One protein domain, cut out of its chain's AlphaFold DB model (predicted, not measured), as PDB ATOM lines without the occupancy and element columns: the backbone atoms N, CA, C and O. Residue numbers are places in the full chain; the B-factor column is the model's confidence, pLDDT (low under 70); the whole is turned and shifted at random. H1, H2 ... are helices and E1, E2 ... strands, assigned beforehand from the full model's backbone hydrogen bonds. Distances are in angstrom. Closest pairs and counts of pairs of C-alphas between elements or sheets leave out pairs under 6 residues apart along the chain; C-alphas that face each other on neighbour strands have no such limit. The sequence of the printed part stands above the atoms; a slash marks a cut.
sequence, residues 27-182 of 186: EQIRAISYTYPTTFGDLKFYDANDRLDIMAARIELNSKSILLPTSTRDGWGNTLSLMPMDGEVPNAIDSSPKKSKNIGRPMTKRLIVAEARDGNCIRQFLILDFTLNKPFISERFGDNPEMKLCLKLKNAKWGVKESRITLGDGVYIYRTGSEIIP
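What this domain is: This is residues 27 to 182 of the 186 residues of an uncharacterized protein of Massilia guangdongensis (UniProt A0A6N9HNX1). A sandwich of two small sheets, E5 E6 E7 E8 and E1 E2 E3 E4, makes the body, with its longest strand E7 running through the middle; a third sheet, E9 E10 E11, lies beyond the E7 sheet, on the side away from E1 E2 E3 E4. The short helix H1 leads into E1 and only grazes that strand's sheet, while long links join many of the strands. The printed part has 156 residues with one named helix followed by eleven named strands; the sheet E1 E2 E3 E4 and the sheet E9 E10 E11 are antiparallel in these orders, and the third is branched, with E5, E6 and E8 each antiparallel to E7. The class is mostly strand, with 64 residues, under half, in named elements. The whole is compact, with a radius of gyration of the C-alphas of 15.0 A, and rounded, spanning 45 by 38 by 25 A.

Where its parts are: The branched sheet holds E5, residues 81 to 84, 10.2 A long from first to last C-alpha; E6, residues 93 to 95, 6.0 A; E7, residues 108 to 116, 22.2 A; and E8, residues 124 to 129, 16.9 A. E7 begins at C-alpha 108, (96.678, 79.426, 129.704). Its partner sheet in the sandwich holds E1, residues 35 to 38, 9.5 A; E2, residues 41 to 46, 15.9 A; E3, residues 58 to 61, 10.2 A; and E4, residues 64 to 67, 9.3 A. H1, residues 27 to 34, is 10.6 A long and begins at C-alpha 27, (113.801, 71.124, 120.033). The third sheet holds E9, residues 153 to 157, 11.8 A; E10, residues 162 to 167, 16.1 A; and E11, residues 171 to 175, 12.9 A, ending at C-alpha 175, (85.760, 93.342, 130.599).

How they stand to each other: E7 has E5 and E6 on one side, beside its residues 113 to 116 and 108 to 111, and E8 on the other side, beside residues 110 to 115. N 83 and O 114 of E5 and E7 are within hydrogen-bond range at 2.8 A, N 94 and O 110 of E6 and E7 at 2.9 A, and N 113 and O 126 of E7 and E8 at 2.9 A. E6 E7 E8 is a meander, each strand the antiparallel neighbour of the one before, and so are E1 E2 E3 E4 and E9 E10 E11. The facing parts of the sandwich are 9.9 A centre to centre, with planes 11 degrees apart and strands at 20 degrees. Across it, the closest C-alphas of E1 and E7 are those of Thr 38 and Thr 108, 5.1 A, and of E3 and E5 those of Arg 58 and Leu 82, 7.0 A. The sheet E1 E2 E3 E4 is only just strongly twisted, with C-alphas up to 4.1 A off its best plane. N 36 and O 43 of E1 and E2 are within hydrogen-bond range at 2.8 A, N 44 and O 60 of E2 and E3 at 2.9 A, and N 61 and O 64 of E3 and E4 at 2.9 A. H1 only grazes this sheet, with residues 31 to 34; every O i to N i+4 pair in it is within hydrogen-bond range. In the third sheet N 157 and O 164 of E9 and E10, and N 163 and O 174 of E10 and E11, are each 2.8 A apart. E7 and E10 are apart; the closest C-alphas of E6 and E9 are those of Ile 93 and Ala 156, 7.9 A.

The domain as a whole: The two C-alphas farthest apart are those of Gly 77 and Lys 101, 45.8 A. The printed part has no cut. The links E2 to E3, E4 to E5, E6 to E7 and E8 to E9 are long, the last with 23 residues. Residues 136 to 137 pair antiparallel with residues 128 to 129 of E8, and residues 180 to 181 with residues 173 to 174 of E11. The mean pLDDT of the printed part is 91.7; residues 100 to 101 are under 70.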
ATOM      1  N   GLU A  27     115.056  71.023 120.773       85.19
ATOM      2  CA  GLU A  27     113.801  71.124 120.033       85.19
ATOM      3  C   GLU A  27     112.592  70.887 120.943       85.19
ATOM      4  O   GLU A  27     111.641  71.665 120.918       85.19
ATOM      5  N   GLN A  28     112.653  69.872 121.811       85.75
ATOM      6  CA  GLN A  28     111.610  69.624 122.806       85.75
ATOM      7  C   GLN A  28     111.511  70.776 123.807       85.75
ATOM      8  O   GLN A  28     110.404  71.204 124.131       85.75
ATOM      9  N   ILE A  29     112.644  71.317 124.267       85.44
ATOM     10  CA  ILE A  29     112.676  72.475 125.168       85.44
ATOM     11  C   ILE A  29     112.023  73.686 124.497       85.44
ATOM     12  O   ILE A  29     111.156  74.311 125.106       85.44
ATOM     13  N   ARG A  30     112.371  73.995 123.242       83.06
ATOM     14  CA  ARG A  30     111.739  75.080 122.473       83.06
ATOM     15  C   ARG A  30     110.241  74.862 122.296       83.06
ATOM     16  O   ARG A  30     109.463  75.758 122.609       83.06
ATOM     17  N   ALA A  31     109.825  73.669 121.874       84.81
ATOM     18  CA  ALA A  31     108.413  73.333 121.719       84.81
ATOM     19  C   ALA A  31     107.637  73.545 123.027       84.81
ATOM     20  O   ALA A  31     106.569  74.151 123.020       84.81
ATOM     21  N   ILE A  32     108.202  73.126 124.161       85.12
ATOM     22  CA  ILE A  32     107.603  73.311 125.485       85.12
ATOM     23  C   ILE A  32     107.582  74.792 125.908       85.12
ATOM     24  O   ILE A  32     106.627  75.240 126.545       85.12
ATOM     25  N   SER A  33     108.629  75.547 125.578       83.25
ATOM     26  CA  SER A  33     108.807  76.937 126.020       83.25
ATOM     27  C   SER A  33     107.932  77.919 125.242       83.25
ATOM     28  O   SER A  33     107.509  78.928 125.806       83.25
ATOM     29  N   TYR A  34     107.602  77.605 123.987       85.25
ATOM     30  CA  TYR A  34     106.852  78.486 123.083       85.25
ATOM     31  C   TYR A  34     105.451  77.970 122.719       85.25
ATOM     32  O   TYR A  34     104.772  78.570 121.888       85.25
ATOM     33  N   THR A  35     104.996  76.883 123.353       91.75
ATOM     34  CA  THR A  35     103.620  76.386 123.218       91.75
ATOM     35  C   THR A  35     102.815  76.687 124.472       91.75
ATOM     36  O   THR A  35     103.121  76.193 125.557       91.75
ATOM     37  N   TYR A  36     101.751  77.465 124.312       94.56
ATOM     38  CA  TYR A  36     100.830  77.844 125.375       94.56
ATOM     39  C   TYR A  36      99.569  76.981 125.257       94.56
ATOM     40  O   TYR A  36      98.743  77.234 124.377       94.56
ATOM     41  N   PRO A  37      99.392  75.950 126.098       95.31
ATOM     42  CA  PRO A  37      98.181  75.141 126.048       95.31
ATOM     43  C   PRO A  37      96.978  75.991 126.465       95.31
ATOM     44  O   PRO A  37      97.046  76.692 127.475       95.31
ATOM     45  N   THR A  38      95.876  75.909 125.721       96.50
ATOM     46  CA  THR A  38      94.594  76.569 126.024       96.50
ATOM     47  C   THR A  38      93.449  75.551 126.006       96.50
ATOM     48  O   THR A  38      93.606  74.413 125.558       96.50
ATOM     49  N   THR A  39      92.261  75.952 126.459       96.19
ATOM     50  CA  THR A  39      91.029  75.145 126.348       96.19
ATOM     51  C   THR A  39      90.633  74.847 124.899       96.19
ATOM     52  O   THR A  39      89.883  73.904 124.656       96.19
ATOM     53  N   PHE A  40      91.162  75.608 123.937       96.75
ATOM     54  CA  PHE A  40      90.899  75.478 122.504       96.75
ATOM     55  C   PHE A  40      92.061  74.835 121.729       96.75
ATOM     56  O   PHE A  40      92.051  74.832 120.498       96.75
ATOM     57  N   GLY A  41      93.054  74.288 122.434       96.19
ATOM     58  CA  GLY A  41      94.260  73.698 121.854       96.19
ATOM     59  C   GLY A  41      95.500  74.560 122.061       96.19
ATOM     60  O   GLY A  41      95.527  75.456 122.908       96.19
ATOM     61  N   ASP A  42      96.546  74.271 121.299       96.44
ATOM     62  CA  ASP A  42      97.848  74.910 121.465       96.44
ATOM     63  C   ASP A  42      97.902  76.275 120.778       96.44
ATOM     64  O   ASP A  42      97.661  76.379 119.572       96.44
ATOM     65  N   LEU A  43      98.271  77.300 121.542       97.31
ATOM     66  CA  LEU A  43      98.626  78.621 121.043       97.31
ATOM     67  C   LEU A  43     100.147  78.693 120.839       97.31
ATOM     68  O   LEU A  43     100.919  78.397 121.754       97.31
ATOM     69  N   LYS A  44     100.575  79.073 119.636       96.56
ATOM     70  CA  LYS A  44     101.982  79.088 119.217       96.56
ATOM     71  C   LYS A  44     102.326  80.394 118.515       96.56
ATOM     72  O   LYS A  44     101.500  80.974 117.813       96.56
ATOM     73  N   PHE A  45     103.560  80.828 118.710       95.81
ATOM     74  CA  PHE A  45     104.111  82.064 118.176       95.81
ATOM     75  C   PHE A  45     105.168  81.700 117.137       95.81
ATOM     76  O   PHE A  45     106.059  80.905 117.438       95.81
ATOM     77  N   TYR A  46     105.039  82.231 115.922       95.62
ATOM     78  CA  TYR A  46     105.931  81.914 114.810       95.62
ATOM     79  C   TYR A  46     106.588  83.171 114.255       95.62
ATOM     80  O   TYR A  46     105.900  84.159 113.986       95.62
ATOM     81  N   ASP A  47     107.903  83.120 114.052       95.31
ATOM     82  CA  ASP A  47     108.665  84.161 113.366       95.31
ATOM     83  C   ASP A  47     108.366  84.187 111.850       95.31
ATOM     84  O   ASP A  47     107.541  83.434 111.322       95.31
ATOM     85  N   ALA A  48     109.047  85.073 111.121       94.06
ATOM     86  CA  ALA A  48     108.903  85.193 109.669       94.06
ATOM     87  C   ALA A  48     109.447  83.982 108.877       94.06
ATOM     88  O   ALA A  48     109.226  83.907 107.671       94.06
ATOM     89  N   ASN A  49     110.158  83.055 109.529       95.94
ATOM     90  CA  ASN A  49     110.772  81.868 108.930       95.94
ATOM     91  C   ASN A  49     110.086  80.564 109.376       95.94
ATOM     92  O   ASN A  49     110.703  79.500 109.292       95.94
ATOM     93  N   ASP A  50     108.857  80.648 109.895       95.06
ATOM     94  CA  ASP A  50     108.066  79.514 110.391       95.06
ATOM     95  C   ASP A  50     108.677  78.774 111.594       95.06
ATOM     96  O   ASP A  50     108.385  77.600 111.838       95.06
ATOM     97  N   ARG A  51     109.499  79.455 112.394       94.31
ATOM     98  CA  ARG A  51     110.098  78.901 113.615       94.31
ATOM     99  C   ARG A  51     109.365  79.401 114.845       94.31
ATOM    100  O   ARG A  51     108.909  80.538 114.881       94.31
ATOM    101  N   LEU A  52     109.292  78.555 115.873       93.50
ATOM    102  CA  LEU A  52     108.774  78.964 117.177       93.50
ATOM    103  C   LEU A  52     109.690  80.019 117.801       93.50
ATOM    104  O   LEU A  52     110.856  79.724 118.071       93.50
ATOM    105  N   ASP A  53     109.145  81.205 118.049       92.50
ATOM    106  CA  ASP A  53     109.863  82.342 118.628       92.50
ATOM    107  C   ASP A  53     108.889  83.261 119.382       92.50
ATOM    108  O   ASP A  53     107.696  83.284 119.087       92.50
ATOM    109  N   ILE A  54     109.385  84.026 120.355       88.69
ATOM    110  CA  ILE A  54     108.606  85.065 121.043       88.69
ATOM    111  C   ILE A  54     108.470  86.335 120.208       88.69
ATOM    112  O   ILE A  54     107.511  87.062 120.418       88.69
ATOM    113  N   MET A  55     109.373  86.601 119.261       93.44
ATOM    114  CA  MET A  55     109.245  87.696 118.297       93.44
ATOM    115  C   MET A  55     108.461  87.226 117.071       93.44
ATOM    116  O   MET A  55     109.022  86.855 116.040       93.44
ATOM    117  N   ALA A  56     107.138  87.202 117.194       95.38
ATOM    118  CA  ALA A  56     106.294  86.516 116.232       95.38
ATOM    119  C   ALA A  56     105.818  87.417 115.086       95.38
ATOM    120  O   ALA A  56     105.281  88.504 115.302       95.38
ATOM    121  N   ALA A  57     105.918  86.908 113.861       96.44
ATOM    122  CA  ALA A  57     105.236  87.445 112.687       96.44
ATOM    123  C   ALA A  57     103.778  86.959 112.591       96.44
ATOM    124  O   ALA A  57     102.990  87.518 111.828       96.44
ATOM    125  N   ARG A  58     103.404  85.919 113.351       97.12
ATOM    126  CA  ARG A  58     102.016  85.463 113.506       97.12
ATOM    127  C   ARG A  58     101.808  84.660 114.784       97.12
ATOM    128  O   ARG A  58     102.731  84.023 115.293       97.12
ATOM    129  N   ILE A  59     100.561  84.616 115.234       97.50
ATOM    130  CA  ILE A  59     100.113  83.715 116.296       97.50
ATOM    131  C   ILE A  59      99.110  82.728 115.714       97.50
ATOM    132  O   ILE A  59      98.148  83.116 115.042       97.50
ATOM    133  N   GLU A  60      99.318  81.450 116.008       97.75
ATOM    134  CA  GLU A  60      98.427  80.370 115.610       97.75
ATOM    135  C   GLU A  60      97.760  79.725 116.818       97.75
ATOM    136  O   GLU A  60      98.391  79.506 117.850       97.75
ATOM    137  N   LEU A  61      96.490  79.360 116.655       97.75
ATOM    138  CA  LEU A  61      95.756  78.500 117.572       97.75
ATOM    139  C   LEU A  61      95.362  77.229 116.827       97.75
ATOM    140  O   LEU A  61      94.644  77.292 115.829       97.75
ATOM    141  N   ASN A  62      95.841  76.080 117.307       94.19
ATOM    142  CA  ASN A  62      95.605  74.777 116.684       94.19
ATOM    143  C   ASN A  62      95.926  74.765 115.169       94.19
ATOM    144  O   ASN A  62      95.129  74.317 114.347       94.19
ATOM    145  N   SER A  63      97.102  75.289 114.804       93.06
ATOM    146  CA  SER A  63      97.604  75.393 113.418       93.06
ATOM    147  C   SER A  63      96.816  76.337 112.495       93.06
ATOM    148  O   SER A  63      96.961  76.288 111.274       93.06
ATOM    149  N   LYS A  64      95.950  77.193 113.052       96.94
ATOM    150  CA  LYS A  64      95.250  78.247 112.310       96.94
ATOM    151  C   LYS A  64      95.755  79.609 112.762       96.94
ATOM    152  O   LYS A  64      95.694  79.912 113.951       96.94
ATOM    153  N   SER A  65      96.183  80.445 111.820       97.19
ATOM    154  CA  SER A  65      96.525  81.843 112.109       97.19
ATOM    155  C   SER A  65      95.311  82.585 112.675       97.19
ATOM    156  O   SER A  65      94.234  82.578 112.070       97.19
ATOM    157  N   ILE A  66      95.485  83.188 113.851       97.31
ATOM    158  CA  ILE A  66      94.452  83.983 114.531       97.31
ATOM    159  C   ILE A  66      94.839  85.452 114.679       97.31
ATOM    160  O   ILE A  66      93.960  86.285 114.881       97.31
ATOM    161  N   LEU A  67      96.132  85.778 114.586       97.19
ATOM    162  CA  LEU A  67      96.608  87.144 114.729       97.19
ATOM    163  C   LEU A  67      97.881  87.382 113.919       97.19
ATOM    164  O   LEU A  67      98.803  86.565 113.929       97.19
ATOM    165  N   LEU A  68      97.918  88.540 113.267       97.12
ATOM    166  CA  LEU A  68      99.079  89.095 112.578       97.12
ATOM    167  C   LEU A  68      99.416  90.468 113.183       97.12
ATOM    168  O   LEU A  68      98.497  91.149 113.667       97.12
ATOM    169  N   PRO A  69     100.695  90.888 113.138       94.69
ATOM    170  CA  PRO A  69     101.070  92.254 113.443       94.69
ATOM    171  C   PRO A  69     100.314  93.246 112.553       94.69
ATOM    172  O   PRO A  69      99.996  92.953 111.397       94.69
ATOM    173  N   THR A  70     100.053  94.440 113.070       91.31
ATOM    174  CA  THR A  70      99.523  95.550 112.279       91.31
ATOM    175  C   THR A  70     100.484  95.850 111.128       91.31
ATOM    176  O   THR A  70     101.695  95.939 111.325       91.31
ATOM    177  N   SER A  71      99.955  96.046 109.917       85.62
ATOM    178  CA  SER A  71     100.763  96.355 108.725       85.62
ATOM    179  C   SER A  71     101.433  97.735 108.776       85.62
ATOM    180  O   SER A  71     102.314  98.037 107.971       85.62
ATOM    181  N   THR A  72     101.000  98.591 109.700       81.88
ATOM    182  CA  THR A  72     101.538  99.931 109.918       81.88
ATOM    183  C   THR A  72     102.900  99.840 110.594       81.88
ATOM    184  O   THR A  72     103.024  99.302 111.694       81.88
ATOM    185  N   ARG A  73     103.918 100.420 109.957       83.38
ATOM    186  CA  ARG A  73     105.245 100.579 110.560       83.38
ATOM    187  C   ARG A  73     105.176 101.462 111.808       83.38
ATOM    188  O   ARG A  73     104.249 102.260 111.958       83.38
ATOM    189  N   ASP A  74     106.128 101.295 112.716       82.25
ATOM    190  CA  ASP A  74     106.281 102.205 113.856       82.25
ATOM    191  C   ASP A  74     106.709 103.620 113.409       82.25
ATOM    192  O   ASP A  74     107.017 103.843 112.233       82.25
ATOM    193  N   GLY A  75     106.753 104.578 114.343       79.69
ATOM    194  CA  GLY A  75     107.222 105.951 114.090       79.69
ATOM    195  C   GLY A  75     108.656 106.064 113.541       79.69
ATOM    196  O   GLY A  75     109.074 107.143 113.128       79.69
ATOM    197  N   TRP A  76     109.408 104.960 113.485       83.81
ATOM    198  CA  TRP A  76     110.757 104.865 112.923       83.81
ATOM    199  C   TRP A  76     110.824 104.030 111.633       83.81
ATOM    200  O   TRP A  76     111.911 103.795 111.106       83.81
ATOM    201  N   GLY A  77     109.687 103.576 111.099       85.56
ATOM    202  CA  GLY A  77     109.622 102.813 109.856       85.56
ATOM    203  C   GLY A  77     109.936 101.316 109.986       85.56
ATOM    204  O   GLY A  77     110.134 100.666 108.953       85.56
ATOM    205  N   ASN A  78     109.973 100.754 111.197       88.62
ATOM    206  CA  ASN A  78     110.242  99.333 111.425       88.62
ATOM    207  C   ASN A  78     108.978  98.473 111.319       88.62
ATOM    208  O   ASN A  78     107.864  98.916 111.606       88.62
ATOM    209  N   THR A  79     109.180  97.208 110.948       91.00
ATOM    210  CA  THR A  79     108.156  96.162 111.031       91.00
ATOM    211  C   THR A  79     107.900  95.787 112.489       91.00
ATOM    212  O   THR A  79     108.830  95.722 113.294       91.00
ATOM    213  N   LEU A  80     106.636  95.523 112.812       93.44
ATOM    214  CA  LEU A  80     106.195  95.114 114.140       93.44
ATOM    215  C   LEU A  80     106.132  93.587 114.256       93.44
ATOM    216  O   LEU A  80     105.815  92.893 113.292       93.44
ATOM    217  N   SER A  81     106.386  93.099 115.464       95.69
ATOM    218  CA  SER A  81     106.236  91.709 115.895       95.69
ATOM    219  C   SER A  81     105.229  91.630 117.044       95.69
ATOM    220  O   SER A  81     104.975  92.619 117.734       95.69
ATOM    221  N   LEU A  82     104.675  90.442 117.267       96.50
ATOM    222  CA  LEU A  82     103.821  90.115 118.406       96.50
ATOM    223  C   LEU A  82     104.640  89.357 119.450       96.50
ATOM    224  O   LEU A  82     105.292  88.378 119.099       96.50
ATOM    225  N   MET A  83     104.584  89.777 120.712       95.50
ATOM    226  CA  MET A  83     105.376  89.199 121.803       95.50
ATOM    227  C   MET A  83     104.505  88.862 123.016       95.50
ATOM    228  O   MET A  83     103.776  89.733 123.493       95.50
ATOM    229  N   PRO A  84     104.547  87.626 123.542       95.38
ATOM    230  CA  PRO A  84     103.873  87.301 124.792       95.38
ATOM    231  C   PRO A  84     104.598  87.972 125.967       95.38
ATOM    232  O   PRO A  84     105.821  87.935 126.054       95.38
ATOM    233  N   MET A  85     103.849  88.564 126.899       94.31
ATOM    234  CA  MET A  85     104.428  89.311 128.030       94.31
ATOM    235  C   MET A  85     104.715  88.445 129.274       94.31
ATOM    236  O   MET A  85     104.981  88.965 130.358       94.31
ATOM    237  N   ASP A  86     104.648  87.122 129.145       86.75
ATOM    238  CA  ASP A  86     104.627  86.141 130.237       86.75
ATOM    239  C   ASP A  86     105.972  85.932 130.965       86.75
ATOM    240  O   ASP A  86     105.987  85.326 132.038       86.75
ATOM    241  N   GLY A  87     107.082  86.421 130.403       79.38
ATOM    242  CA  GLY A  87     108.422  86.355 131.004       79.38
ATOM    243  C   GLY A  87     108.948  87.678 131.572       79.38
ATOM    244  O   GLY A  87     109.877  87.664 132.376       79.38
ATOM    245  N   GLU A  88     108.365  88.811 131.179       80.38
ATOM    246  CA  GLU A  88     108.897  90.142 131.506       80.38
ATOM    247  C   GLU A  88     108.171  90.805 132.676       80.38
ATOM    248  O   GLU A  88     108.783  91.529 133.464       80.38
ATOM    249  N   VAL A  89     106.862  90.562 132.801       87.06
ATOM    250  CA  VAL A  89     106.023  91.253 133.780       87.06
ATOM    251  C   VAL A  89     105.237  90.253 134.624       87.06
ATOM    252  O   VAL A  89     104.553  89.381 134.074       87.06
ATOM    253  N   PRO A  90     105.268  90.381 135.966       79.25
ATOM    254  CA  PRO A  90     104.456  89.554 136.842       79.25
ATOM    255  C   PRO A  90     102.984  89.564 136.426       79.25
ATOM    256  O   PRO A  90     102.405  90.610 136.136       79.25
ATOM    257  N   ASN A  91     102.371  88.381 136.441       91.38
ATOM    258  CA  ASN A  91     100.950  88.174 136.164       91.38
ATOM    259  C   ASN A  91     100.481  88.580 134.758       91.38
ATOM    260  O   ASN A  91      99.279  88.600 134.534       91.38
ATOM    261  N   ALA A  92     101.357  88.843 133.785       94.06
ATOM    262  CA  ALA A  92     100.930  89.123 132.405       94.06
ATOM    263  C   ALA A  92     100.181  87.952 131.728       94.06
ATOM    264  O   ALA A  92      99.539  88.122 130.690       94.06
ATOM    265  N   ILE A  93     100.245  86.767 132.340       95.31
ATOM    266  CA  ILE A  93      99.498  85.569 131.976       95.31
ATOM    267  C   ILE A  93      98.557  85.156 133.120       95.31
ATOM    268  O   ILE A  93      98.968  85.059 134.278       95.31
ATOM    269  N   ASP A  94      97.295  84.879 132.788       96.25
ATOM    270  CA  ASP A  94      96.354  84.152 133.646       96.25
ATOM    271  C   ASP A  94      96.468  82.671 133.295       96.25
ATOM    272  O   ASP A  94      96.180  82.265 132.164       96.25
ATOM    273  N   SER A  95      96.904  81.848 134.243       94.38
ATOM    274  CA  SER A  95      97.079  80.418 134.016       94.38
ATOM    275  C   SER A  95      96.492  79.586 135.148       94.38
ATOM    276  O   SER A  95      96.336  80.024 136.288       94.38
ATOM    277  N   SER A  96      96.118  78.353 134.823       91.31
ATOM    278  CA  SER A  96      95.665  77.393 135.825       91.31
ATOM    279  C   SER A  96      96.832  76.981 136.727       91.31
ATOM    280  O   SER A  96      97.962  76.896 136.248       91.31
ATOM    281  N   PRO A  97      96.593  76.646 138.006       85.62
ATOM    282  CA  PRO A  97      97.650  76.148 138.875       85.62
ATOM    283  C   PRO A  97      98.385  74.969 138.233       85.62
ATOM    284  O   PRO A  97      97.771  73.981 137.812       85.62
ATOM    285  N   LYS A  98      99.713  75.063 138.150       79.50
ATOM    286  CA  LYS A  98     100.536  73.973 137.632       79.50
ATOM    287  C   LYS A  98     100.503  72.815 138.630       79.50
ATOM    288  O   LYS A  98     100.939  72.957 139.769       79.50
ATOM    289  N   LYS A  99     100.010  71.647 138.208       74.38
ATOM    290  CA  LYS A  99     100.159  70.413 138.997       74.38
ATOM    291  C   LYS A  99     101.650  70.067 139.055       74.38
ATOM    292  O   LYS A  99     102.306  70.044 138.013       74.38
ATOM    293  N   SER A 100     102.177  69.797 140.249       63.06
ATOM    294  CA  SER A 100     103.613  69.776 140.597       63.06
ATOM    295  C   SER A 100     104.497  68.724 139.899       63.06
ATOM    296  O   SER A 100     105.622  68.492 140.325       63.06
ATOM    297  N   LYS A 101     104.035  68.082 138.822       67.25
ATOM    298  CA  LYS A 101     104.767  67.025 138.100       67.25
ATOM    299  C   LYS A 101     104.673  67.116 136.575       67.25
ATOM    300  O   LYS A 101     105.299  66.317 135.888       67.25
ATOM    301  N   ASN A 102     103.922  68.076 136.035       71.25
ATOM    302  CA  ASN A 102     103.783  68.206 134.589       71.25
ATOM    303  C   ASN A 102     104.912  69.071 134.025       71.25
ATOM    304  O   ASN A 102     105.118  70.211 134.451       71.25
ATOM    305  N   ILE A 103     105.640  68.518 133.058       77.62
ATOM    306  CA  ILE A 103     106.606  69.263 132.253       77.62
ATOM    307  C   ILE A 103     105.825  70.236 131.358       77.62
ATOM    308  O   ILE A 103     104.773  69.893 130.825       77.62
ATOM    309  N   GLY A 104     106.336  71.461 131.231       82.31
ATOM    310  CA  GLY A 104     105.761  72.511 130.391       82.31
ATOM    311  C   GLY A 104     104.863  73.522 131.090       82.31
ATOM    312  O   GLY A 104     104.903  73.680 132.318       82.31
ATOM    313  N   ARG A 105     104.142  74.293 130.274       88.00
ATOM    314  CA  ARG A 105     103.369  75.452 130.717       88.00
ATOM    315  C   ARG A 105     102.029  75.031 131.328       88.00
ATOM    316  O   ARG A 105     101.418  74.067 130.867       88.00
ATOM    317  N   PRO A 106     101.563  75.724 132.379       91.38
ATOM    318  CA  PRO A 106     100.189  75.567 132.834       91.38
ATOM    319  C   PRO A 106      99.193  75.956 131.735       91.38
ATOM    320  O   PRO A 106      99.509  76.743 130.844       91.38
ATOM    321  N   MET A 107      97.970  75.432 131.841       94.56
ATOM    322  CA  MET A 107      96.863  75.799 130.956       94.56
ATOM    323  C   MET A 107      96.631  77.313 131.010       94.56
ATOM    324  O   MET A 107      96.284  77.844 132.067       94.56
ATOM    325  N   THR A 108      96.821  77.983 129.881       96.69
ATOM    326  CA  THR A 108      96.678  79.426 129.704       96.69
ATOM    327  C   THR A 108      95.207  79.772 129.535       96.69
ATOM    328  O   THR A 108      94.509  79.206 128.695       96.69
ATOM    329  N   LYS A 109      94.731  80.702 130.361       97.69
ATOM    330  CA  LYS A 109      93.374  81.246 130.309       97.69
ATOM    331  C   LYS A 109      93.352  82.570 129.570       97.69
ATOM    332  O   LYS A 109      92.483  82.778 128.734       97.69
ATOM    333  N   ARG A 110      94.301  83.453 129.886       97.94
ATOM    334  CA  ARG A 110      94.449  84.766 129.257       97.94
ATOM    335  C   ARG A 110      95.916  85.125 129.141       97.94
ATOM    336  O   ARG A 110      96.707  84.739 130.000       97.94
ATOM    337  N   LEU A 111      96.266  85.862 128.100       96.94
ATOM    338  CA  LEU A 111      97.636  86.272 127.827       96.94
ATOM    339  C   LEU A 111      97.644  87.690 127.264       96.94
ATOM    340  O   LEU A 111      96.917  87.974 126.313       96.94
ATOM    341  N   ILE A 112      98.481  88.556 127.833       97.62
ATOM    342  CA  ILE A 112      98.784  89.858 127.234       97.62
ATOM    343  C   ILE A 112      99.875  89.667 126.189       97.62
ATOM    344  O   ILE A 112     100.913  89.057 126.460       97.62
ATOM    345  N   VAL A 113      99.631  90.220 125.009       97.12
ATOM    346  CA  VAL A 113     100.573  90.258 123.897       97.12
ATOM    347  C   VAL A 113     100.907  91.717 123.612       97.12
ATOM    348  O   VAL A 113     100.009  92.545 123.473       97.12
ATOM    349  N   ALA A 114     102.192  92.037 123.548       96.06
ATOM    350  CA  ALA A 114     102.675  93.312 123.046       96.06
ATOM    351  C   ALA A 114     102.827  93.257 121.528       96.06
ATOM    352  O   ALA A 114     103.191  92.230 120.958       96.06
ATOM    353  N   GLU A 115     102.593  94.389 120.880       95.25
ATOM    354  CA  GLU A 115     102.947  94.616 119.492       95.25
ATOM    355  C   GLU A 115     103.999  95.718 119.426       95.25
ATOM    356  O   GLU A 115     103.762  96.854 119.847       95.25
ATOM    357  N   ALA A 116     105.185  95.369 118.939       93.25
ATOM    358  CA  ALA A 116     106.338  96.260 118.898       93.25
ATOM    359  C   ALA A 116     107.424  95.710 117.975       93.25
ATOM    360  O   ALA A 116     107.398  94.539 117.605       93.25
ATOM    361  N   ARG A 117     108.402  96.541 117.604       90.88
ATOM    362  CA  ARG A 117     109.593  96.060 116.888       90.88
ATOM    363  C   ARG A 117     110.356  95.028 117.724       90.88
ATOM    364  O   ARG A 117     110.797  94.016 117.190       90.88
ATOM    365  N   ASP A 118     110.523  95.324 119.009       84.56
ATOM    366  CA  ASP A 118     111.206  94.515 120.014       84.56
ATOM    367  C   ASP A 118     110.525  94.679 121.387       84.56
ATOM    368  O   ASP A 118     109.597  95.476 121.537       84.56
ATOM    369  N   GLY A 119     110.977  93.936 122.400       81.12
ATOM    370  CA  GLY A 119     110.430  94.028 123.761       81.12
ATOM    371  C   GLY A 119     110.775  95.328 124.505       81.12
ATOM    372  O   GLY A 119     110.293  95.551 125.611       81.12
ATOM    373  N   ASN A 120     111.598  96.219 123.933       82.50
ATOM    374  CA  ASN A 120     112.101  97.395 124.650       82.50
ATOM    375  C   ASN A 120     111.132  98.577 124.608       82.50
ATOM    376  O   ASN A 120     111.007  99.317 125.590       82.50
ATOM    377  N   CYS A 121     110.484  98.791 123.461       86.75
ATOM    378  CA  CYS A 121     109.607  99.934 123.254       86.75
ATOM    379  C   CYS A 121     108.273  99.486 122.683       86.75
ATOM    380  O   CYS A 121     108.153  99.236 121.486       86.75
ATOM    381  N   ILE A 122     107.266  99.371 123.548       92.00
ATOM    382  CA  ILE A 122     105.983  98.816 123.139       92.00
ATOM    383  C   ILE A 122     105.134  99.894 122.466       92.00
ATOM    384  O   ILE A 122     104.994 101.000 123.000       92.00
ATOM    385  N   ARG A 123     104.591  99.570 121.285       92.38
ATOM    386  CA  ARG A 123     103.659 100.443 120.564       92.38
ATOM    387  C   ARG A 123     102.263 100.330 121.152       92.38
ATOM    388  O   ARG A 123     101.628 101.351 121.374       92.38
ATOM    389  N   GLN A 124     101.807  99.095 121.343       94.56
ATOM    390  CA  GLN A 124     100.483  98.775 121.863       94.56
ATOM    391  C   GLN A 124     100.409  97.345 122.388       94.56
ATOM    392  O   GLN A 124     101.313  96.535 122.175       94.56
ATOM    393  N   PHE A 125      99.314  97.031 123.065       96.25
ATOM    394  CA  PHE A 125      99.032  95.727 123.648       96.25
ATOM    395  C   PHE A 125      97.702  95.178 123.145       96.25
ATOM    396  O   PHE A 125      96.872  95.905 122.610       96.25
ATOM    397  N   LEU A 126      97.477  93.889 123.359       97.44
ATOM    398  CA  LEU A 126      96.190  93.217 123.195       97.44
ATOM    399  C   LEU A 126      96.092  92.027 124.157       97.44
ATOM    400  O   LEU A 126      97.097  91.565 124.703       97.44
ATOM    401  N   ILE A 127      94.877  91.531 124.371       98.25
ATOM    402  CA  ILE A 127      94.590  90.385 125.234       98.25
ATOM    403  C   ILE A 127      94.039  89.248 124.383       98.25
ATOM    404  O   ILE A 127      93.077  89.420 123.636       98.25
ATOM    405  N   LEU A 128      94.627  88.066 124.549       98.25
ATOM    406  CA  LEU A 128      94.051  86.802 124.106       98.25
ATOM    407  C   LEU A 128      93.310  86.172 125.288       98.25
ATOM    408  O   LEU A 128      93.914  85.961 126.340       98.25
ATOM    409  N   ASP A 129      92.020  85.878 125.132       98.19
ATOM    410  CA  ASP A 129      91.163  85.315 126.179       98.19
ATOM    411  C   ASP A 129      90.519  83.995 125.732       98.19
ATOM    412  O   ASP A 129      89.809  83.917 124.728       98.19
ATOM    413  N   PHE A 130      90.764  82.948 126.516       97.88
ATOM    414  CA  PHE A 130      90.310  81.577 126.293       97.88
ATOM    415  C   PHE A 130      89.333  81.096 127.382       97.88
ATOM    416  O   PHE A 130      89.089  79.899 127.527       97.88
ATOM    417  N   THR A 131      88.781  82.013 128.180       97.19
ATOM    418  CA  THR A 131      87.841  81.706 129.275       97.19
ATOM    419  C   THR A 131      86.381  81.615 128.832       97.19
ATOM    420  O   THR A 131      85.531  81.168 129.602       97.19
ATOM    421  N   LEU A 132      86.083  82.029 127.600       95.88
ATOM    422  CA  LEU A 132      84.740  82.049 127.021       95.88
ATOM    423  C   LEU A 132      84.405  80.728 126.310       95.88
ATOM    424  O   LEU A 132      85.159  79.761 126.357       95.88
ATOM    425  N   ASN A 133      83.267  80.689 125.612       97.00
ATOM    426  CA  ASN A 133      82.872  79.568 124.752       97.00
ATOM    427  C   ASN A 133      83.601  79.533 123.393       97.00
ATOM    428  O   ASN A 133      83.508  78.542 122.673       97.00
ATOM    429  N   LYS A 134      84.317  80.604 123.039       96.25
ATOM    430  CA  LYS A 134      85.208  80.706 121.878       96.25
ATOM    431  C   LYS A 134      86.409  81.595 122.227       96.25
ATOM    432  O   LYS A 134      86.255  82.453 123.097       96.25
ATOM    433  N   PRO A 135      87.564  81.452 121.554       97.31
ATOM    434  CA  PRO A 135      88.673  82.385 121.715       97.31
ATOM    435  C   PRO A 135      88.233  83.819 121.414       97.31
ATOM    436  O   PRO A 135      87.498  84.060 120.450       97.31
ATOM    437  N   PHE A 136      88.703  84.759 122.221       98.00
ATOM    438  CA  PHE A 136      88.491  86.186 122.034       98.00
ATOM    439  C   PHE A 136      89.834  86.907 121.957       98.00
ATOM    440  O   PHE A 136      90.778  86.567 122.668       98.00
ATOM    441  N   ILE A 137      89.907  87.893 121.070       97.94
ATOM    442  CA  ILE A 137      91.051  88.783 120.906       97.94
ATOM    443  C   ILE A 137      90.504  90.183 121.135       97.94
ATOM    444  O   ILE A 137      89.568  90.584 120.441       97.94
ATOM    445  N   SER A 138      91.037  90.893 122.126       97.75
ATOM    446  CA  SER A 138      90.632  92.274 122.366       97.75
ATOM    447  C   SER A 138      91.041  93.171 121.201       97.75
ATOM    448  O   SER A 138      91.949  92.857 120.427       97.75
ATOM    449  N   GLU A 139      90.434  94.351 121.136       96.12
ATOM    450  CA  GLU A 139      91.053  95.452 120.407       96.12
ATOM    451  C   GLU A 139      92.425  95.784 121.011       96.12
ATOM    452  O   GLU A 139      92.739  95.421 122.157       96.12
ATOM    453  N   ARG A 140      93.267  96.433 120.208       95.31
ATOM    454  CA  ARG A 140      94.573  96.900 120.667       95.31
ATOM    455  C   ARG A 140      94.389  98.100 121.600       95.31
ATOM    456  O   ARG A 140      93.484  98.899 121.393       95.31
ATOM    457  N   PHE A 141      95.225  98.209 122.627       95.12
ATOM    458  CA  PHE A 141      95.124  99.239 123.662       95.12
ATOM    459  C   PHE A 141      96.499  99.694 124.149       95.12
ATOM    460  O   PHE A 141      97.483  98.960 124.030       95.12
ATOM    461  N   GLY A 142      96.537 100.894 124.736       89.69
ATOM    462  CA  GLY A 142      97.769 101.654 124.917       89.69
ATOM    463  C   GLY A 142      98.302 102.040 123.543       89.69
ATOM    464  O   GLY A 142      98.764 101.173 122.815       89.69
ATOM    465  N   ASP A 143      98.199 103.305 123.147       84.12
ATOM    466  CA  ASP A 143      98.622 103.725 121.809       84.12
ATOM    467  C   ASP A 143      99.821 104.669 121.890       84.12
ATOM    468  O   ASP A 143      99.788 105.721 122.526       84.12
ATOM    469  N   ASN A 144     100.907 104.265 121.240       84.88
ATOM    470  CA  ASN A 144     102.122 105.051 121.082       84.88
ATOM    471  C   ASN A 144     102.641 104.890 119.643       84.88
ATOM    472  O   ASN A 144     103.704 104.306 119.414       84.88
ATOM    473  N   PRO A 145     101.894 105.386 118.642       80.12
ATOM    474  CA  PRO A 145     102.196 105.129 117.237       80.12
ATOM    475  C   PRO A 145     103.500 105.817 116.810       80.12
ATOM    476  O   PRO A 145     104.260 105.281 116.006       80.12
ATOM    477  N   GLU A 146     103.789 106.965 117.426       81.69
ATOM    478  CA  GLU A 146     104.979 107.787 117.197       81.69
ATOM    479  C   GLU A 146     106.236 107.263 117.906       81.69
ATOM    480  O   GLU A 146     107.318 107.816 117.718       81.69
ATOM    481  N   MET A 147     106.111 106.245 118.765       81.56
ATOM    482  CA  MET A 147     107.212 105.694 119.565       81.56
ATOM    483  C   MET A 147     107.954 106.729 120.435       81.56
ATOM    484  O   MET A 147     109.106 106.525 120.818       81.56
ATOM    485  N   LYS A 148     107.298 107.846 120.781       77.75
ATOM    486  CA  LYS A 148     107.897 108.946 121.561       77.75
ATOM    487  C   LYS A 148     108.116 108.567 123.023       77.75
ATOM    488  O   LYS A 148     109.092 109.006 123.625       77.75
ATOM    489  N   LEU A 149     107.219 107.756 123.590       79.62
ATOM    490  CA  LEU A 149     107.297 107.268 124.968       79.62
ATOM    491  C   LEU A 149     107.026 105.769 124.996       79.62
ATOM    492  O   LEU A 149     105.899 105.345 124.788       79.62
ATOM    493  N   CYS A 150     108.046 104.957 125.270       84.69
ATOM    494  CA  CYS A 150     107.889 103.505 125.304       84.69
ATOM    495  C   CYS A 150     106.837 103.078 126.329       84.69
ATOM    496  O   CYS A 150     107.041 103.253 127.537       84.69
ATOM    497  N   LEU A 151     105.742 102.477 125.853       89.81
ATOM    498  CA  LEU A 151     104.746 101.906 126.743       89.81
ATOM    499  C   LEU A 151     105.360 100.726 127.490       89.81
ATOM    500  O   LEU A 151     106.173  99.969 126.958       89.81
ATOM    501  N   LYS A 152     104.978 100.584 128.755       91.69
ATOM    502  CA  LYS A 152     105.459  99.510 129.619       91.69
ATOM    503  C   LYS A 152     104.283  98.910 130.358       91.69
ATOM    504  O   LYS A 152     103.619  99.615 131.116       91.69
ATOM    505  N   LEU A 153     104.083  97.609 130.188       94.19
ATOM    506  CA  LEU A 153     103.211  96.841 131.062       94.19
ATOM    507  C   LEU A 153     103.850  96.790 132.454       94.19
ATOM    508  O   LEU A 153     105.042  96.520 132.597       94.19
ATOM    509  N   LYS A 154     103.073  97.106 133.487       94.50
ATOM    510  CA  LYS A 154     103.532  97.109 134.882       94.50
ATOM    511  C   LYS A 154     102.993  95.925 135.660       94.50
ATOM    512  O   LYS A 154     103.716  95.355 136.469       94.50
ATOM    513  N   ASN A 155     101.726  95.588 135.444       95.50
ATOM    514  CA  ASN A 155     101.058  94.490 136.128       95.50
ATOM    515  C   ASN A 155      99.743  94.149 135.418       95.50
ATOM    516  O   ASN A 155      99.149  94.999 134.752       95.50
ATOM    517  N   ALA A 156      99.240  92.943 135.657       96.88
ATOM    518  CA  ALA A 156      97.868  92.579 135.347       96.88
ATOM    519  C   ALA A 156      97.224  91.875 136.544       96.88
ATOM    520  O   ALA A 156      97.779  90.949 137.132       96.88
ATOM    521  N   LYS A 157      96.026  92.322 136.917       97.44
ATOM    522  CA  LYS A 157      95.194  91.673 137.927       97.44
ATOM    523  C   LYS A 157      93.983  91.066 137.240       97.44
ATOM    524  O   LYS A 157      93.035  91.776 136.908       97.44
ATOM    525  N   TRP A 158      94.021  89.753 137.057       97.50
ATOM    526  CA  TRP A 158      92.950  89.004 136.413       97.50
ATOM    527  C   TRP A 158      91.762  88.797 137.346       97.50
ATOM    528  O   TRP A 158      91.919  88.381 138.495       97.50
ATOM    529  N   GLY A 159      90.563  89.063 136.838       96.81
ATOM    530  CA  GLY A 159      89.308  88.729 137.501       96.81
ATOM    531  C   GLY A 159      88.367  87.970 136.574       96.81
ATOM    532  O   GLY A 159      88.616  87.813 135.379       96.81
ATOM    533  N   VAL A 160      87.280  87.441 137.135       95.25
ATOM    534  CA  VAL A 160      86.332  86.610 136.371       95.25
ATOM    535  C   VAL A 160      85.542  87.442 135.362       95.25
ATOM    536  O   VAL A 160      85.383  87.011 134.229       95.25
ATOM    537  N   LYS A 161      85.057  88.621 135.771       96.31
ATOM    538  CA  LYS A 161      84.277  89.537 134.917       96.31
ATOM    539  C   LYS A 161      85.116  90.702 134.404       96.31
ATOM    540  O   LYS A 161      84.986  91.102 133.252       96.31
ATOM    541  N   GLU A 162      85.978  91.223 135.266       97.00
ATOM    542  CA  GLU A 162      86.785  92.411 135.028       97.00
ATOM    543  C   GLU A 162      88.230  92.126 135.426       97.00
ATOM    544  O   GLU A 162      88.474  91.522 136.470       97.00
ATOM    545  N   SER A 163      89.174  92.568 134.604       98.00
ATOM    546  CA  SER A 163      90.604  92.536 134.897       98.00
ATOM    547  C   SER A 163      91.183  93.941 134.801       98.00
ATOM    548  O   SER A 163      90.723  94.758 134.006       98.00
ATOM    549  N   ARG A 164      92.200  94.221 135.614       97.75
ATOM    550  CA  ARG A 164      92.881  95.520 135.648       97.75
ATOM    551  C   ARG A 164      94.271  95.377 135.067       97.75
ATOM    552  O   ARG A 164      95.070  94.612 135.606       97.75
ATOM    553  N   ILE A 165      94.549  96.105 133.996       97.44
ATOM    554  CA  ILE A 165      95.840  96.095 133.318       97.44
ATOM    555  C   ILE A 165      96.519  97.429 133.591       97.44
ATOM    556  O   ILE A 165      96.023  98.480 133.201       97.44
ATOM    557  N   THR A 166      97.634  97.402 134.310       96.00
ATOM    558  CA  THR A 166      98.374  98.617 134.653       96.00
ATOM    559  C   THR A 166      99.493  98.808 133.648       96.00
ATOM    560  O   THR A 166     100.414  97.991 133.579       96.00
ATOM    561  N   LEU A 167      99.413  99.895 132.896       93.56
ATOM    562  CA  LEU A 167     100.465 100.384 132.020       93.56
ATOM    563  C   LEU A 167     101.167 101.583 132.687       93.56
ATOM    564  O   LEU A 167     100.825 101.986 133.799       93.56
ATOM    565  N   GLY A 168     102.204 102.125 132.047       89.88
ATOM    566  CA  GLY A 168     102.924 103.299 132.559       89.88
ATOM    567  C   GLY A 168     102.101 104.593 132.568       89.88
ATOM    568  O   GLY A 168     102.414 105.492 133.338       89.88
ATOM    569  N   ASP A 169     101.071 104.664 131.732       88.62
ATOM    570  CA  ASP A 169     100.167 105.795 131.503       88.62
ATOM    571  C   ASP A 169      98.833 105.677 132.261       88.62
ATOM    572  O   ASP A 169      98.087 106.646 132.336       88.62
ATOM    573  N   GLY A 170      98.525 104.522 132.864       93.19
ATOM    574  CA  GLY A 170      97.326 104.373 133.688       93.19
ATOM    575  C   GLY A 170      96.842 102.939 133.867       93.19
ATOM    576  O   GLY A 170      97.545 101.961 133.598       93.19
ATOM    577  N   VAL A 171      95.615 102.810 134.376       96.06
ATOM    578  CA  VAL A 171      94.948 101.520 134.590       96.06
ATOM    579  C   VAL A 171      93.830 101.353 133.574       96.06
ATOM    580  O   VAL A 171      92.837 102.068 133.614       96.06
ATOM    581  N   TYR A 172      93.984 100.349 132.724       97.12
ATOM    582  CA  TYR A 172      92.994  99.922 131.752       97.12
ATOM    583  C   TYR A 172      92.107  98.836 132.361       97.12
ATOM    584  O   TYR A 172      92.581  97.957 133.095       97.12
ATOM    585  N   ILE A 173      90.817  98.873 132.040       97.81
ATOM    586  CA  ILE A 173      89.840  97.895 132.511       97.81
ATOM    587  C   ILE A 173      89.435  96.988 131.355       97.81
ATOM    588  O   ILE A 173      88.773  97.417 130.417       97.81
ATOM    589  N   TYR A 174      89.796  95.713 131.448       97.94
ATOM    590  CA  TYR A 174      89.344  94.691 130.511       97.94
ATOM    591  C   TYR A 174      88.095  93.995 131.050       97.94
ATOM    592  O   TYR A 174      88.151  93.303 132.075       97.94
ATOM    593  N   ARG A 175      86.969  94.136 130.346       97.31
ATOM    594  CA  ARG A 175      85.760  93.342 130.599       97.31
ATOM    595  C   ARG A 175      85.842  92.052 129.790       97.31
ATOM    596  O   ARG A 175      86.034  92.082 128.582       97.31
ATOM    597  N   THR A 176      85.693  90.910 130.456       96.50
ATOM    598  CA  THR A 176      85.904  89.582 129.849       96.50
ATOM    599  C   THR A 176      85.039  89.391 128.599       96.50
ATOM    600  O   THR A 176      83.814  89.437 128.685       96.50
ATOM    601  N   GLY A 177      85.682  89.163 127.449       94.25
ATOM    602  CA  GLY A 177      85.030  88.995 126.146       94.25
ATOM    603  C   GLY A 177      84.491  90.273 125.516       94.25
ATOM    604  O   GLY A 177      83.600  90.199 124.671       94.25
ATOM    605  N   SER A 178      84.974  91.429 125.961       95.19
ATOM    606  CA  SER A 178      84.481  92.739 125.559       95.19
ATOM    607  C   SER A 178      85.639  93.730 125.381       95.19
ATOM    608  O   SER A 178      86.801  93.341 125.251       95.19
ATOM    609  N   GLU A 179      85.296  95.010 125.313       91.62
ATOM    610  CA  GLU A 179      86.216  96.120 125.107       91.62
ATOM    611  C   GLU A 179      87.178  96.331 126.286       91.62
ATOM    612  O   GLU A 179      86.986  95.836 127.407       91.62
ATOM    613  N   ILE A 180      88.221  97.108 126.004       95.94
ATOM    614  CA  ILE A 180      89.149  97.628 127.000       95.94
ATOM    615  C   ILE A 180      88.818  99.099 127.214       95.94
ATOM    616  O   ILE A 180      88.812  99.885 126.273       95.94
ATOM    617  N   ILE A 181      88.562  99.466 128.463       96.19
ATOM    618  CA  ILE A 181      88.260 100.839 128.852       96.19
ATOM    619  C   ILE A 181      89.584 101.507 129.247       96.19
ATOM    620  O   ILE A 181      90.283 100.958 130.112       96.19
ATOM    621  N   PRO A 182      89.955 102.640 128.626       94.81
ATOM    622  CA  PRO A 182      91.163 103.377 128.981       94.81
ATOM    623  C   PRO A 182      91.064 103.979 130.392       94.81
ATOM    624  O   PRO A 182      89.967 104.052 130.955       94.81
TER     625      PRO A 182